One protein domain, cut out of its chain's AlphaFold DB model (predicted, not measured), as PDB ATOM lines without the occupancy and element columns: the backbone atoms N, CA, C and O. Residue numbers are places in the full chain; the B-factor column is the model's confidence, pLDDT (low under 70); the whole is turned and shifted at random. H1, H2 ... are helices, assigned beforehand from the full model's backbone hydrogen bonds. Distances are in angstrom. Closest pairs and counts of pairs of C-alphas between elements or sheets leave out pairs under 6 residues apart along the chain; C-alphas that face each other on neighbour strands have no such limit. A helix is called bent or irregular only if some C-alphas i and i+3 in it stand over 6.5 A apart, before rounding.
ATOM      1  N   GLU A  12     -35.724  28.770  12.367       82.19
ATOM      2  CA  GLU A  12     -37.032  28.330  12.850       82.19
ATOM      3  C   GLU A  12     -38.148  29.342  12.549       82.19
ATOM      4  O   GLU A  12     -39.269  28.937  12.253       82.19
ATOM      5  N   ASP A  13     -37.835  30.644  12.516       83.81
ATOM      6  CA  ASP A  13     -38.805  31.714  12.229       83.81
ATOM      7  C   ASP A  13     -39.307  31.696  10.773       83.81
ATOM      8  O   ASP A  13     -40.304  32.339  10.438       83.81
ATOM      9  N   PHE A  14     -38.634  30.949   9.894       83.69
ATOM     10  CA  PHE A  14     -38.980  30.812   8.477       83.69
ATOM     11  C   PHE A  14     -39.545  29.430   8.127       83.69
ATOM     12  O   PHE A  14     -39.939  29.196   6.982       83.69
ATOM     13  N   ILE A  15     -39.582  28.502   9.087       81.62
ATOM     14  CA  ILE A  15     -40.020  27.124   8.872       81.62
ATOM     15  C   ILE A  15     -41.458  26.961   9.354       81.62
ATOM     16  O   ILE A  15     -41.823  27.315  10.468       81.62
ATOM     17  N   THR A  16     -42.301  26.386   8.497       75.19
ATOM     18  CA  THR A  16     -43.696  26.085   8.813       75.19
ATOM     19  C   THR A  16     -43.844  24.595   9.144       75.19
ATOM     20  O   THR A  16     -43.889  23.771   8.227       75.19
ATOM     21  N   PRO A  17     -44.010  24.216  10.424       64.50
ATOM     22  CA  PRO A  17     -44.081  22.812  10.837       64.50
ATOM     23  C   PRO A  17     -45.377  22.117  10.395       64.50
ATOM     24  O   PRO A  17     -45.519  20.912  10.545       64.50
ATOM     25  N   ALA A  18     -46.352  22.849   9.843       64.88
ATOM     26  CA  ALA A  18     -47.582  22.264   9.303       64.88
ATOM     27  C   ALA A  18     -47.364  21.472   7.999       64.88
ATOM     28  O   ALA A  18     -48.244  20.707   7.603       64.88
ATOM     29  N   ARG A  19     -46.218  21.643   7.330       72.25
ATOM     30  CA  ARG A  19     -45.880  20.906   6.111       72.25
ATOM     31  C   ARG A  19     -45.327  19.531   6.502       72.25
ATOM     32  O   ARG A  19     -44.164  19.419   6.860       72.25
ATOM     33  N   ARG A  20     -46.176  18.501   6.464       80.56
ATOM     34  CA  ARG A  20     -45.796  17.094   6.682       80.56
ATOM     35  C   ARG A  20     -46.285  16.221   5.534       80.56
ATOM     36  O   ARG A  20     -47.343  16.505   4.967       80.56
ATOM     37  N   ASP A  21     -45.571  15.141   5.253       83.44
ATOM     38  CA  ASP A  21     -46.021  14.135   4.297       83.44
ATOM     39  C   ASP A  21     -46.957  13.138   4.998       83.44
ATOM     40  O   ASP A  21     -46.557  12.365   5.867       83.44
ATOM     41  N   MET A  22     -48.238  13.156   4.619       83.75
ATOM     42  CA  MET A  22     -49.270  12.290   5.202       83.75
ATOM     43  C   MET A  22     -49.099  10.806   4.842       83.75
ATOM     44  O   MET A  22     -49.742   9.958   5.462       83.75
ATOM     45  N   SER A  23     -48.269  10.483   3.845       87.12
ATOM     46  CA  SER A  23     -47.941   9.105   3.473       87.12
ATOM     47  C   SER A  23     -46.895   8.474   4.401       87.12
ATOM     48  O   SER A  23     -46.793   7.245   4.478       87.12
ATOM     49  N   ILE A  24     -46.155   9.294   5.152       87.81
ATOM     50  CA  ILE A  24     -45.108   8.845   6.062       87.81
ATOM     51  C   ILE A  24     -45.706   8.494   7.423       87.81
ATOM     52  O   ILE A  24     -46.361   9.296   8.092       87.81
ATOM     53  N   LYS A  25     -45.445   7.265   7.873       89.44
ATOM     54  CA  LYS A  25     -45.833   6.823   9.213       89.44
ATOM     55  C   LYS A  25     -44.871   7.410  10.246       89.44
ATOM     56  O   LYS A  25     -43.678   7.114  10.218       89.44
ATOM     57  N   ILE A  26     -45.416   8.169  11.192       91.19
ATOM     58  CA  ILE A  26     -44.667   8.796  12.286       91.19
ATOM     59  C   ILE A  26     -45.226   8.380  13.648       91.19
ATOM     60  O   ILE A  26     -46.412   8.067  13.778       91.19
ATOM     61  N   ASN A  27     -44.389   8.421  14.686       91.69
ATOM     62  CA  ASN A  27     -44.876   8.416  16.064       91.69
ATOM     63  C   ASN A  27     -45.489   9.791  16.381       91.69
ATOM     64  O   ASN A  27     -44.765  10.781  16.510       91.69
ATOM     65  N   GLN A  28     -46.818   9.842  16.494       90.94
ATOM     66  CA  GLN A  28     -47.563  11.086  16.699       90.94
ATOM     67  C   GLN A  28     -47.179  11.780  18.015       90.94
ATOM     68  O   GLN A  28     -47.037  12.996  18.029       90.94
ATOM     69  N   THR A  29     -46.894  11.027  19.082       89.81
ATOM     70  CA  THR A  29     -46.436  11.591  20.361       89.81
ATOM     71  C   THR A  29     -45.101  12.316  20.216       89.81
ATOM     72  O   THR A  29     -44.947  13.418  20.733       89.81
ATOM     73  N   VAL A  30     -44.139  11.735  19.489       88.81
ATOM     74  CA  VAL A  30     -42.847  12.395  19.225       88.81
ATOM     75  C   VAL A  30     -43.060  13.676  18.425       88.81
ATOM     76  O   VAL A  30     -42.531  14.721  18.790       88.81
ATOM     77  N   TYR A  31     -43.875  13.616  17.372       89.25
ATOM     78  CA  TYR A  31     -44.187  14.784  16.551       89.25
ATOM     79  C   TYR A  31     -44.849  15.908  17.360       89.25
ATOM     80  O   TYR A  31     -44.445  17.063  17.245       89.25
ATOM     81  N   ASP A  32     -45.825  15.579  18.206       87.44
ATOM     82  CA  ASP A  32     -46.530  16.561  19.032       87.44
ATOM     83  C   ASP A  32     -45.608  17.190  20.079       87.44
ATOM     84  O   ASP A  32     -45.697  18.393  20.305       87.44
ATOM     85  N   ILE A  33     -44.673  16.421  20.647       86.62
ATOM     86  CA  ILE A  33     -43.641  16.952  21.547       86.62
ATOM     87  C   ILE A  33     -42.707  17.912  20.801       86.62
ATOM     88  O   ILE A  33     -42.418  18.992  21.310       86.62
ATOM     89  N   LEU A  34     -42.241  17.551  19.601       86.94
ATOM     90  CA  LEU A  34     -41.365  18.419  18.805       86.94
ATOM     91  C   LEU A  34     -42.074  19.716  18.398       86.94
ATOM     92  O   LEU A  34     -41.466  20.784  18.429       86.94
ATOM     93  N   LYS A  35     -43.360  19.621  18.043       85.19
ATOM     94  CA  LYS A  35     -44.168  20.740  17.552       85.19
ATOM     95  C   LYS A  35     -44.692  21.652  18.662       85.19
ATOM     96  O   LYS A  35     -44.723  22.861  18.484       85.19
ATOM     97  N   ASN A  36     -45.170  21.093  19.769       82.81
ATOM     98  CA  ASN A  36     -45.893  21.846  20.800       82.81
ATOM     99  C   ASN A  36     -45.124  21.919  22.129       82.81
ATOM    100  O   ASN A  36     -45.539  22.634  23.038       82.81
ATOM    101  N   GLY A  37     -44.003  21.202  22.253       78.25
ATOM    102  CA  GLY A  37     -43.343  20.967  23.534       78.25
ATOM    103  C   GLY A  37     -44.063  19.903  24.371       78.25
ATOM    104  O   GLY A  37     -45.064  19.315  23.960       78.25
ATOM    105  N   ARG A  38     -43.537  19.624  25.568       75.12
ATOM    106  CA  ARG A  38     -44.177  18.707  26.525       75.12
ATOM    107  C   ARG A  38     -45.283  19.417  27.308       75.12
ATOM    108  O   ARG A  38     -45.048  20.484  27.873       75.12
ATOM    109  N   GLU A  39     -46.452  18.789  27.417       66.81
ATOM    110  CA  GLU A  39     -47.523  19.263  28.299       66.81
ATOM    111  C   GLU A  39     -47.106  19.127  29.779       66.81
ATOM    112  O   GLU A  39     -46.657  18.066  30.212       66.81
ATOM    113  N   GLY A  40     -47.240  20.212  30.555       64.44
ATOM    114  CA  GLY A  40     -47.022  20.225  32.012       64.44
ATOM    115  C   GLY A  40     -45.592  20.499  32.508       64.44
ATOM    116  O   GLY A  40     -45.311  20.260  33.679       64.44
ATOM    117  N   GLY A  41     -44.672  20.969  31.660       53.25
ATOM    118  CA  GLY A  41     -43.255  21.095  32.018       53.25
ATOM    119  C   GLY A  41     -42.799  22.481  32.483       53.25
ATOM    120  O   GLY A  41     -42.382  23.285  31.655       53.25
ATOM    121  N   ASP A  42     -42.669  22.665  33.800       48.91
ATOM    122  CA  ASP A  42     -41.726  23.597  34.464       48.91
ATOM    123  C   ASP A  42     -40.242  23.195  34.243       48.91
ATOM    124  O   ASP A  42     -39.336  23.539  35.005       48.91
ATOM    125  N   THR A  43     -39.952  22.419  33.197       49.97
ATOM    126  CA  THR A  43     -38.600  21.997  32.843       49.97
ATOM    127  C   THR A  43     -38.072  22.928  31.765       49.97
ATOM    128  O   THR A  43     -38.328  22.730  30.580       49.97
ATOM    129  N   HIS A  44     -37.279  23.914  32.178       49.59
ATOM    130  CA  HIS A  44     -36.479  24.806  31.325       49.59
ATOM    131  C   HIS A  44     -35.444  24.085  30.422       49.59
ATOM    132  O   HIS A  44     -34.576  24.737  29.851       49.59
ATOM    133  N   PHE A  45     -35.500  22.753  30.305       47.78
ATOM    134  CA  PHE A  45     -34.486  21.922  29.660       47.78
ATOM    135  C   PHE A  45     -34.952  21.442  28.268       47.78
ATOM    136  O   PHE A  45     -35.761  20.522  28.140       47.78
ATOM    137  N   ASP A  46     -34.439  22.130  27.244       52.03
ATOM    138  CA  ASP A  46     -34.105  21.723  25.863       52.03
ATOM    139  C   ASP A  46     -35.124  21.090  24.898       52.03
ATOM    140  O   ASP A  46     -34.766  20.832  23.751       52.03
ATOM    141  N   LEU A  47     -36.395  20.889  25.252       51.44
ATOM    142  CA  LEU A  47     -37.387  20.334  24.306       51.44
ATOM    143  C   LEU A  47     -38.633  21.208  24.126       51.44
ATOM    144  O   LEU A  47     -39.759  20.714  24.053       51.44
ATOM    145  N   GLN A  48     -38.443  22.525  24.065       58.28
ATOM    146  CA  GLN A  48     -39.515  23.435  23.668       58.28
ATOM    147  C   GLN A  48     -39.494  23.634  22.154       58.28
ATOM    148  O   GLN A  48     -38.525  24.172  21.633       58.28
ATOM    149  N   ASN A  49     -40.575  23.199  21.495       68.69
ATOM    150  CA  ASN A  49     -41.033  23.662  20.183       68.69
ATOM    151  C   ASN A  49     -39.890  23.947  19.186       68.69
ATOM    152  O   ASN A  49     -39.492  25.098  19.028       68.69
ATOM    153  N   SER A  50     -39.371  22.906  18.521       81.75
ATOM    154  CA  SER A  50     -38.480  23.072  17.361       81.75
ATOM    155  C   SER A  50     -39.285  22.798  16.087       81.75
ATOM    156  O   SER A  50     -39.453  21.632  15.699       81.75
ATOM    157  N   PRO A  51     -39.813  23.852  15.434       85.44
ATOM    158  CA  PRO A  51     -40.513  23.745  14.161       85.44
ATOM    159  C   PRO A  51     -39.741  22.964  13.095       85.44
ATOM    160  O   PRO A  51     -40.343  22.185  12.360       85.44
ATOM    161  N   LEU A  52     -38.421  23.119  13.031       88.38
ATOM    162  CA  LEU A  52     -37.529  22.449  12.094       88.38
ATOM    163  C   LEU A  52     -37.426  20.961  12.390       88.38
ATOM    164  O   LEU A  52     -37.539  20.159  11.465       88.38
ATOM    165  N   ALA A  53     -37.255  20.576  13.657       89.69
ATOM    166  CA  ALA A  53     -37.238  19.168  14.032       89.69
ATOM    167  C   ALA A  53     -38.598  18.509  13.760       89.69
ATOM    168  O   ALA A  53     -38.647  17.413  13.201       89.69
ATOM    169  N   ALA A  54     -39.702  19.188  14.092       90.81
ATOM    170  CA  ALA A  54     -41.052  18.709  13.800       90.81
ATOM    171  C   ALA A  54     -41.293  18.559  12.290       90.81
ATOM    172  O   ALA A  54     -41.814  17.532  11.852       90.81
ATOM    173  N   TYR A  55     -40.874  19.549  11.495       92.12
ATOM    174  CA  TYR A  55     -40.927  19.513  10.035       92.12
ATOM    175  C   TYR A  55     -40.140  18.320   9.484       92.12
ATOM    176  O   TYR A  55     -40.721  17.458   8.832       92.12
ATOM    177  N   LEU A  56     -38.844  18.219   9.798       92.19
ATOM    178  CA  LEU A  56     -37.979  17.144   9.311       92.19
ATOM    179  C   LEU A  56     -38.533  15.771   9.692       92.19
ATOM    180  O   LEU A  56     -38.692  14.914   8.826       92.19
ATOM    181  N   TYR A  57     -38.917  15.580  10.956       93.12
ATOM    182  CA  TYR A  57     -39.508  14.326  11.415       93.12
ATOM    183  C   TYR A  57     -40.832  14.003  10.706       93.12
ATOM    184  O   TYR A  57     -41.074  12.851  10.352       93.12
ATOM    185  N   GLY A  58     -41.668  15.009  10.435       92.81
ATOM    186  CA  GLY A  58     -42.902  14.865   9.657       92.81
ATOM    187  C   GLY A  58     -42.687  14.542   8.173       92.81
ATOM    188  O   GLY A  58     -43.603  14.030   7.535       92.81
ATOM    189  N   MET A  59     -41.499  14.819   7.629       93.75
ATOM    190  CA  MET A  59     -41.139  14.519   6.239       93.75
ATOM    191  C   MET A  59     -40.455  13.157   6.077       93.75
ATOM    192  O   MET A  59     -40.584  12.532   5.030       93.75
ATOM    193  N   VAL A  60     -39.721  12.686   7.091       93.44
ATOM    194  CA  VAL A  60     -38.892  11.467   6.974       93.44
ATOM    195  C   VAL A  60     -39.382  10.299   7.828       93.44
ATOM    196  O   VAL A  60     -39.130   9.135   7.502       93.44
ATOM    197  N   GLY A  61     -40.102  10.595   8.911       92.75
ATOM    198  CA  GLY A  61     -40.547   9.627   9.905       92.75
ATOM    199  C   GLY A  61     -39.405   8.892  10.602       92.75
ATOM    200  O   GLY A  61     -38.232   9.207  10.437       92.75
ATOM    201  N   GLU A  62     -39.750   7.877  11.390       91.44
ATOM    202  CA  GLU A  62     -38.790   7.156  12.240       91.44
ATOM    203  C   GLU A  62     -37.695   6.463  11.413       91.44
ATOM    204  O   GLU A  62     -36.511   6.717  11.595       91.44
ATOM    205  N   LYS A  63     -38.086   5.699  10.386       90.25
ATOM    206  CA  LYS A  63     -37.125   5.004   9.514       90.25
ATOM    207  C   LYS A  63     -36.238   5.948   8.704       90.25
ATOM    208  O   LYS A  63     -35.138   5.567   8.319       90.25
ATOM    209  N   GLY A  64     -36.756   7.113   8.315       91.75
ATOM    210  CA  GLY A  64     -35.968   8.107   7.593       91.75
ATOM    211  C   GLY A  64     -35.002   8.833   8.515       91.75
ATOM    212  O   GLY A  64     -33.870   9.089   8.114       91.75
ATOM    213  N   LEU A  65     -35.417   9.081   9.758       92.44
ATOM    214  CA  LEU A  65     -34.565   9.643  10.792       92.44
ATOM    215  C   LEU A  65     -33.382   8.718  11.089       92.44
ATOM    216  O   LEU A  65     -32.255   9.201  11.087       92.44
ATOM    217  N   ASP A  66     -33.614   7.413  11.247       93.00
ATOM    218  CA  ASP A  66     -32.539   6.435  11.466       93.00
ATOM    219  C   ASP A  66     -31.474   6.511  10.362       93.00
ATOM    220  O   ASP A  66     -30.288   6.634  10.658       93.00
ATOM    221  N   ARG A  67     -31.896   6.557   9.088       93.38
ATOM    222  CA  ARG A  67     -30.977   6.716   7.943       93.38
ATOM    223  C   ARG A  67     -30.208   8.032   7.982       93.38
ATOM    224  O   ARG A  67     -29.022   8.062   7.683       93.38
ATOM    225  N   CYS A  68     -30.866   9.129   8.350       93.62
ATOM    226  CA  CYS A  68     -30.188  10.418   8.484       93.62
ATOM    227  C   CYS A  68     -29.125  10.368   9.593       93.62
ATOM    228  O   CYS A  68     -28.032  10.907   9.431       93.62
ATOM    229  N   LEU A  69     -29.424   9.701  10.710       94.12
ATOM    230  CA  LEU A  69     -28.518   9.608  11.852       94.12
ATOM    231  C   LEU A  69     -27.248   8.801  11.554       94.12
ATOM    232  O   LEU A  69     -26.214   9.100  12.145       94.12
ATOM    233  N   GLU A  70     -27.281   7.858  10.606       95.50
ATOM    234  CA  GLU A  70     -26.084   7.133  10.142       95.50
ATOM    235  C   GLU A  70     -24.996   8.074   9.594       95.50
ATOM    236  O   GLU A  70     -23.806   7.782   9.712       95.50
ATOM    237  N   HIS A  71     -25.397   9.226   9.047       95.69
ATOM    238  CA  HIS A  71     -24.504  10.226   8.453       95.69
ATOM    239  C   HIS A  71     -24.362  11.497   9.308       95.69
ATOM    240  O   HIS A  71     -23.580  12.392   8.982       95.69
ATOM    241  N   ALA A  72     -25.084  11.602  10.427       94.00
ATOM    242  CA  ALA A  72     -25.069  12.764  11.318       94.00
ATOM    243  C   ALA A  72     -23.889  12.723  12.313       94.00
ATOM    244  O   ALA A  72     -24.073  12.695  13.531       94.00
ATOM    245  N   VAL A  73     -22.658  12.708  11.797       93.81
ATOM    246  CA  VAL A  73     -21.434  12.594  12.610       93.81
ATOM    247  C   VAL A  73     -20.986  13.932  13.215       93.81
ATOM    248  O   VAL A  73     -21.260  15.009  12.683       93.81
ATOM    249  N   CYS A  74     -20.250  13.867  14.331       92.75
ATOM    250  CA  CYS A  74     -19.648  15.032  14.981       92.75
ATOM    251  C   CYS A  74     -18.152  14.777  15.271       92.75
ATOM    252  O   CYS A  74     -17.846  13.862  16.039       92.75
ATOM    253  N   PRO A  75     -17.218  15.571  14.705       93.81
ATOM    254  CA  PRO A  75     -17.447  16.717  13.822       93.81
ATOM    255  C   PRO A  75     -17.955  16.304  12.431       93.81
ATOM    256  O   PRO A  75     -17.577  15.259  11.914       93.81
ATOM    257  N   MET A  76     -18.788  17.156  11.829       96.62
ATOM    258  CA  MET A  76     -19.325  16.939  10.484       96.62
ATOM    259  C   MET A  76     -18.251  17.175   9.415       96.62
ATOM    260  O   MET A  76     -17.595  18.222   9.411       96.62
ATOM    261  N   ASP A  77     -18.119  16.242   8.474       96.56
ATOM    262  CA  ASP A  77     -17.285  16.381   7.277       96.56
ATOM    263  C   ASP A  77     -18.131  16.551   6.000       96.56
ATOM    264  O   ASP A  77     -19.360  16.501   6.028       96.56
ATOM    265  N   LYS A  78     -17.476  16.806   4.860       94.75
ATOM    266  CA  LYS A  78     -18.168  17.072   3.589       94.75
ATOM    267  C   LYS A  78     -18.872  15.845   3.007       94.75
ATOM    268  O   LYS A  78     -19.891  16.015   2.345       94.75
ATOM    269  N   GLU A  79     -18.308  14.657   3.192       96.75
ATOM    270  CA  GLU A  79     -18.856  13.417   2.640       96.75
ATOM    271  C   GLU A  79     -20.131  13.046   3.396       96.75
ATOM    272  O   GLU A  79     -21.195  12.930   2.792       96.75
ATOM    273  N   ASN A  80     -20.050  13.002   4.726       97.19
ATOM    274  CA  ASN A  80     -21.188  12.764   5.603       97.19
ATOM    275  C   ASN A  80     -22.254  13.857   5.481       97.19
ATOM    276  O   ASN A  80     -23.439  13.541   5.448       97.19
ATOM    277  N   ALA A  81     -21.868  15.129   5.312       95.69
ATOM    278  CA  ALA A  81     -22.835  16.197   5.063       95.69
ATOM    279  C   ALA A  81     -23.621  15.963   3.769       95.69
ATOM    280  O   ALA A  81     -24.838  16.125   3.764       95.69
ATOM    281  N   LYS A  82     -22.954  15.562   2.679       95.75
ATOM    282  CA  LYS A  82     -23.651  15.256   1.427       95.75
ATOM    283  C   LYS A  82     -24.560  14.036   1.577       95.75
ATOM    284  O   LYS A  82     -25.719  14.123   1.193       95.75
ATOM    285  N   LEU A  83     -24.076  12.952   2.184       97.06
ATOM    286  CA  LEU A  83     -24.882  11.749   2.422       97.06
ATOM    287  C   LEU A  83     -26.112  12.046   3.287       97.06
ATOM    288  O   LEU A  83     -27.208  11.582   2.981       97.06
ATOM    289  N   LEU A  84     -25.964  12.879   4.319       96.62
ATOM    290  CA  LEU A  84     -27.076  13.345   5.142       96.62
ATOM    291  C   LEU A  84     -28.104  14.131   4.317       96.62
ATOM    292  O   LEU A  84     -29.299  13.867   4.428       96.62
ATOM    293  N   LEU A  85     -27.663  15.075   3.479       95.69
ATOM    294  CA  LEU A  85     -28.567  15.842   2.615       95.69
ATOM    295  C   LEU A  85     -29.265  14.950   1.576       95.69
ATOM    296  O   LEU A  85     -30.469  15.085   1.378       95.69
ATOM    297  N   ASP A  86     -28.545  14.000   0.978       95.50
ATOM    298  CA  ASP A  86     -29.084  13.031   0.016       95.50
ATOM    299  C   ASP A  86     -30.068  12.033   0.675       95.50
ATOM    300  O   ASP A  86     -30.909  11.441  -0.003       95.50
ATOM    301  N   SER A  87     -29.999  11.861   2.002       94.94
ATOM    302  CA  SER A  87     -30.914  11.011   2.784       94.94
ATOM    303  C   SER A  87     -32.268  11.668   3.068       94.94
ATOM    304  O   SER A  87     -33.234  10.981   3.424       94.94
ATOM    305  N   LEU A  88     -32.342  12.994   2.937       94.31
ATOM    306  CA  LEU A  88     -33.552  13.781   3.139       94.31
ATOM    307  C   LEU A  88     -34.360  13.886   1.834       94.31
ATOM    308  O   LEU A  88     -33.796  13.851   0.738       94.31
ATOM    309  N   PRO A  89     -35.689  14.084   1.907       93.50
ATOM    310  CA  PRO A  89     -36.474  14.483   0.749       93.50
ATOM    311  C   PRO A  89     -35.881  15.748   0.125       93.50
ATOM    312  O   PRO A  89     -35.639  16.737   0.820       93.50
ATOM    313  N   ARG A  90     -35.669  15.731  -1.195       93.62
ATOM    314  CA  ARG A  90     -35.015  16.834  -1.921       93.62
ATOM    315  C   ARG A  90     -35.706  18.175  -1.667       93.62
ATOM    316  O   ARG A  90     -35.056  19.160  -1.322       93.62
ATOM    317  N   GLU A  91     -37.040  18.173  -1.689       91.88
ATOM    318  CA  GLU A  91     -37.828  19.367  -1.382       91.88
ATOM    319  C   GLU A  91     -37.578  19.915   0.030       91.88
ATOM    320  O   GLU A  91     -37.632  21.127   0.222       91.88
ATOM    321  N   SER A  92     -37.274  19.061   1.012       92.88
ATOM    322  CA  SER A  92     -36.967  19.481   2.379       92.88
ATOM    323  C   SER A  92     -35.613  20.165   2.463       92.88
ATOM    324  O   SER A  92     -35.494  21.184   3.142       92.88
ATOM    325  N   VAL A  93     -34.615  19.668   1.728       95.06
ATOM    326  CA  VAL A  93     -33.301  20.316   1.634       95.06
ATOM    327  C   VAL A  93     -33.441  21.709   1.024       95.06
ATOM    328  O   VAL A  93     -32.994  22.685   1.625       95.06
ATOM    329  N   ALA A  94     -34.126  21.831  -0.117       93.62
ATOM    330  CA  ALA A  94     -34.358  23.121  -0.765       93.62
ATOM    331  C   ALA A  94     -35.180  24.083   0.118       93.62
ATOM    332  O   ALA A  94     -34.867  25.277   0.220       93.62
ATOM    333  N   TYR A  95     -36.202  23.558   0.801       92.56
ATOM    334  CA  TYR A  95     -37.056  24.327   1.703       92.56
ATOM    335  C   TYR A  95     -36.281  24.913   2.887       92.56
ATOM    336  O   TYR A  95     -36.509  26.067   3.232       92.56
ATOM    337  N   ILE A  96     -35.339  24.166   3.469       92.38
ATOM    338  CA  ILE A  96     -34.510  24.614   4.602       92.38
ATOM    339  C   ILE A  96     -33.350  25.506   4.135       92.38
ATOM    340  O   ILE A  96     -33.017  26.498   4.786       92.38
ATOM    341  N   ALA A  97     -32.739  25.198   2.989       93.12
ATOM    342  CA  ALA A  97     -31.627  25.976   2.446       93.12
ATOM    343  C   ALA A  97     -32.043  27.408   2.058       93.12
ATOM    344  O   ALA A  97     -31.227  28.329   2.141       93.12
ATOM    345  N   THR A  98     -33.314  27.617   1.699       91.88
ATOM    346  CA  THR A  98     -33.853  28.936   1.337       91.88
ATOM    347  C   THR A  98     -33.770  29.944   2.501       91.88
ATOM    348  O   THR A  98     -33.112  30.974   2.339       91.88
ATOM    349  N   PRO A  99     -34.320  29.669   3.701       91.38
ATOM    350  CA  PRO A  99     -34.077  30.469   4.901       91.38
ATOM    351  C   PRO A  99     -32.601  30.633   5.272       91.38
ATOM    352  O   PRO A  99     -32.179  31.732   5.634       91.38
ATOM    353  N   CYS A 100     -31.787  29.578   5.141       90.94
ATOM    354  CA  CYS A 100     -30.348  29.678   5.392       90.94
ATOM    355  C   CYS A 100     -29.691  30.751   4.516       90.94
ATOM    356  O   CYS A 100     -28.826  31.479   4.997       90.94
ATOM    357  N   ALA A 101     -30.091  30.869   3.246       90.81
ATOM    358  CA  ALA A 101     -29.541  31.856   2.319       90.81
ATOM    359  C   ALA A 101     -29.932  33.301   2.680       90.81
ATOM    360  O   ALA A 101     -29.193  34.229   2.354       90.81
ATOM    361  N   ILE A 102     -31.069  33.486   3.363       88.75
ATOM    362  CA  ILE A 102     -31.519  34.782   3.895       88.75
ATOM    363  C   ILE A 102     -30.688  35.164   5.125       88.75
ATOM    364  O   ILE A 102     -30.244  36.302   5.239       88.75
ATOM    365  N   LEU A 103     -30.455  34.210   6.031       88.75
ATOM    366  CA  LEU A 103     -29.748  34.442   7.294       88.75
ATOM    367  C   LEU A 103     -28.227  34.545   7.131       88.75
ATOM    368  O   LEU A 103     -27.572  35.323   7.821       88.75
ATOM    369  N   ALA A 104     -27.649  33.756   6.226       89.69
ATOM    370  CA  ALA A 104     -26.212  33.677   6.000       89.69
ATOM    371  C   ALA A 104     -25.826  34.362   4.684       89.69
ATOM    372  O   ALA A 104     -25.349  33.712   3.752       89.69
ATOM    373  N   GLU A 105     -25.989  35.687   4.624       87.75
ATOM    374  CA  GLU A 105     -25.757  36.484   3.409       87.75
ATOM    375  C   GLU A 105     -24.369  36.241   2.787       87.75
ATOM    376  O   GLU A 105     -24.253  36.023   1.583       87.75
ATOM    377  N   SER A 106     -23.319  36.138   3.610       91.69
ATOM    378  CA  SER A 106     -21.947  35.842   3.152       91.69
ATOM    379  C   SER A 106     -21.775  34.483   2.455       91.69
ATOM    380  O   SER A 106     -20.737  34.223   1.848       91.69
ATOM    381  N   ARG A 107     -22.764  33.590   2.560       90.38
ATOM    382  CA  ARG A 107     -22.768  32.235   1.985       90.38
ATOM    383  C   ARG A 107     -23.914  32.028   0.996       90.38
ATOM    384  O   ARG A 107     -24.118  30.902   0.543       90.38
ATOM    385  N   LYS A 108     -24.647  33.092   0.660       91.94
ATOM    386  CA  LYS A 108     -25.866  33.045  -0.150       91.94
ATOM    387  C   LYS A 108     -25.670  32.349  -1.496       91.94
ATOM    388  O   LYS A 108     -26.511  31.537  -1.868       91.94
ATOM    389  N   ASP A 109     -24.561  32.608  -2.186       93.81
ATOM    390  CA  ASP A 109     -24.287  32.004  -3.499       93.81
ATOM    391  C   ASP A 109     -24.134  30.482  -3.395       93.81
ATOM    392  O   ASP A 109     -24.803  29.738  -4.108       93.81
ATOM    393  N   ARG A 110     -23.354  30.001  -2.417       92.94
ATOM    394  CA  ARG A 110     -23.192  28.559  -2.156       92.94
ATOM    395  C   ARG A 110     -24.502  27.893  -1.740       92.94
ATOM    396  O   ARG A 110     -24.766  26.756  -2.107       92.94
ATOM    397  N   LEU A 111     -25.330  28.587  -0.961       93.81
ATOM    398  CA  LEU A 111     -26.642  28.070  -0.569       93.81
ATOM    399  C   LEU A 111     -27.614  28.051  -1.753       93.81
ATOM    400  O   LEU A 111     -28.431  27.146  -1.845       93.81
ATOM    401  N   SER A 112     -27.484  28.991  -2.688       93.81
ATOM    402  CA  SER A 112     -28.270  29.027  -3.924       93.81
ATOM    403  C   SER A 112     -27.918  27.868  -4.862       93.81
ATOM    404  O   SER A 112     -28.810  27.309  -5.497       93.81
ATOM    405  N   GLU A 113     -26.649  27.450  -4.902       94.75
ATOM    406  CA  GLU A 113     -26.225  26.220  -5.588       94.75
ATOM    407  C   GLU A 113     -26.886  24.977  -4.977       94.75
ATOM    408  O   GLU A 113     -27.439  24.167  -5.718       94.75
ATOM    409  N   ILE A 114     -26.920  24.869  -3.642       94.38
ATOM    410  CA  ILE A 114     -27.615  23.775  -2.938       94.38
ATOM    411  C   ILE A 114     -29.122  23.812  -3.228       94.38
ATOM    412  O   ILE A 114     -29.713  22.787  -3.547       94.38
ATOM    413  N   ILE A 115     -29.767  24.980  -3.165       94.25
ATOM    414  CA  ILE A 115     -31.202  25.101  -3.470       94.25
ATOM    415  C   ILE A 115     -31.486  24.583  -4.878       94.25
ATOM    416  O   ILE A 115     -32.430  23.817  -5.060       94.25
ATOM    417  N   LYS A 116     -30.658  24.957  -5.859       94.94
ATOM    418  CA  LYS A 116     -30.792  24.481  -7.235       94.94
ATOM    419  C   LYS A 116     -30.591  22.967  -7.325       94.94
ATOM    420  O   LYS A 116     -31.451  22.287  -7.871       94.94
ATOM    421  N   GLU A 117     -29.517  22.442  -6.728       94.94
ATOM    422  CA  GLU A 117     -29.201  21.006  -6.728       94.94
ATOM    423  C   GLU A 117     -30.352  20.153  -6.192       94.94
ATOM    424  O   GLU A 117     -30.501  19.036  -6.665       94.94
ATOM    425  N   TYR A 118     -31.161  20.645  -5.248       93.75
ATOM    426  CA  TYR A 118     -32.240  19.879  -4.606       93.75
ATOM    427  C   TYR A 118     -33.660  20.333  -4.999       93.75
ATOM    428  O   TYR A 118     -34.633  19.838  -4.432       93.75
ATOM    429  N   SER A 119     -33.794  21.253  -5.960       88.06
ATOM    430  CA  SER A 119     -35.093  21.661  -6.529       88.06
ATOM    431  C   SER A 119     -35.394  21.021  -7.889       88.06
ATOM    432  O   SER A 119     -36.559  20.993  -8.284       88.06
TER     433      SER A 119
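Overview. This is residues 12 to 119 of the 120 residues of the protein "Hypothetical protein" of Helicotheca tamesis (UniProt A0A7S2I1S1). What is the main picture? Four helical segments, H1, H2a, H4 and H5, stand side by side in a loose row, neighbours running opposite ways, and the helical hairpin of H2b and H3 is set crosswise to H2a and H4 at one end of the row, near where H2a ends and H4 begins. The loop of residues 39 to 45 sticks out at the H1 end. How large and of what make-up is it? The printed part has 108 residues with five named helices in the order H1 to H5 and no named strand, class all helix, with helix packing mostly aligned, the three touching pairs each at a shallow tilt. It is compact, with a radius of gyration of the C-alphas of 14.8 A and spans of 44 by 30 by 28 A.

Arrangement. Which helices come first, and how do they stand? H1, residues 28 to 36, is followed by H2, residues 51 to 71, assigned as one helix by its hydrogen bonds but bent, with C-alphas 59 and 62 9.8 A apart; its arms are H2a, residues 51 to 59, and H2b, residues 62 to 71. H1 and H2a touch as a hairpin at a shallow tilt of 27 degrees, opposite ways, the closest C-alphas being those of Leu 34 and Ala 54, 5.0 A apart. H2a and H2b are about perpendicular at 71 degrees, only just past steep. What follows? H2b and H3, residues 78 to 87, form a hairpin and touch, closest at the C-alphas of His 71 and Asn 80, 5.1 A apart. H4, residues 90 to 103, and H5, residues 105 to 117, also form a hairpin and touch, closest at the C-alphas of Ala 101 and Lys 108, 4.6 A apart. H2a and H4 are close but not clearly touching, closest at the C-alphas of Leu 56 and Ser 92, 7.4 A apart. Are the backbones whole? Every O i to N i+4 pair is within hydrogen-bond range in H1, H2a and H3, against 5 of 6 in H2b, 9 of 10 in H4 and 7 of 9 in H5.

Along the chain. Where does H1 begin? Its first C-alpha, 28, is at (-47.563, 11.086, 16.699). Which elements are longest? H4 measures 20.6 A and H5 18.8 A from first to last C-alpha; H5 is irregular, with C-alphas 106 and 109 8.0 A apart, and ends at C-alpha 117 at (-29.201, 21.006, -6.728).

Size, cuts and confidence. How far does it reach? The C-alphas of Gly 40 and Asp 109 are the two farthest apart, 43.8 A. Is the printed part unbroken? It has no cut, and the link from H1 to H2a is long, with 14 residues. Where is confidence low? Residues 17 to 18 and 39 to 49 have pLDDT under 70, and the mean of the printed part is 86.6.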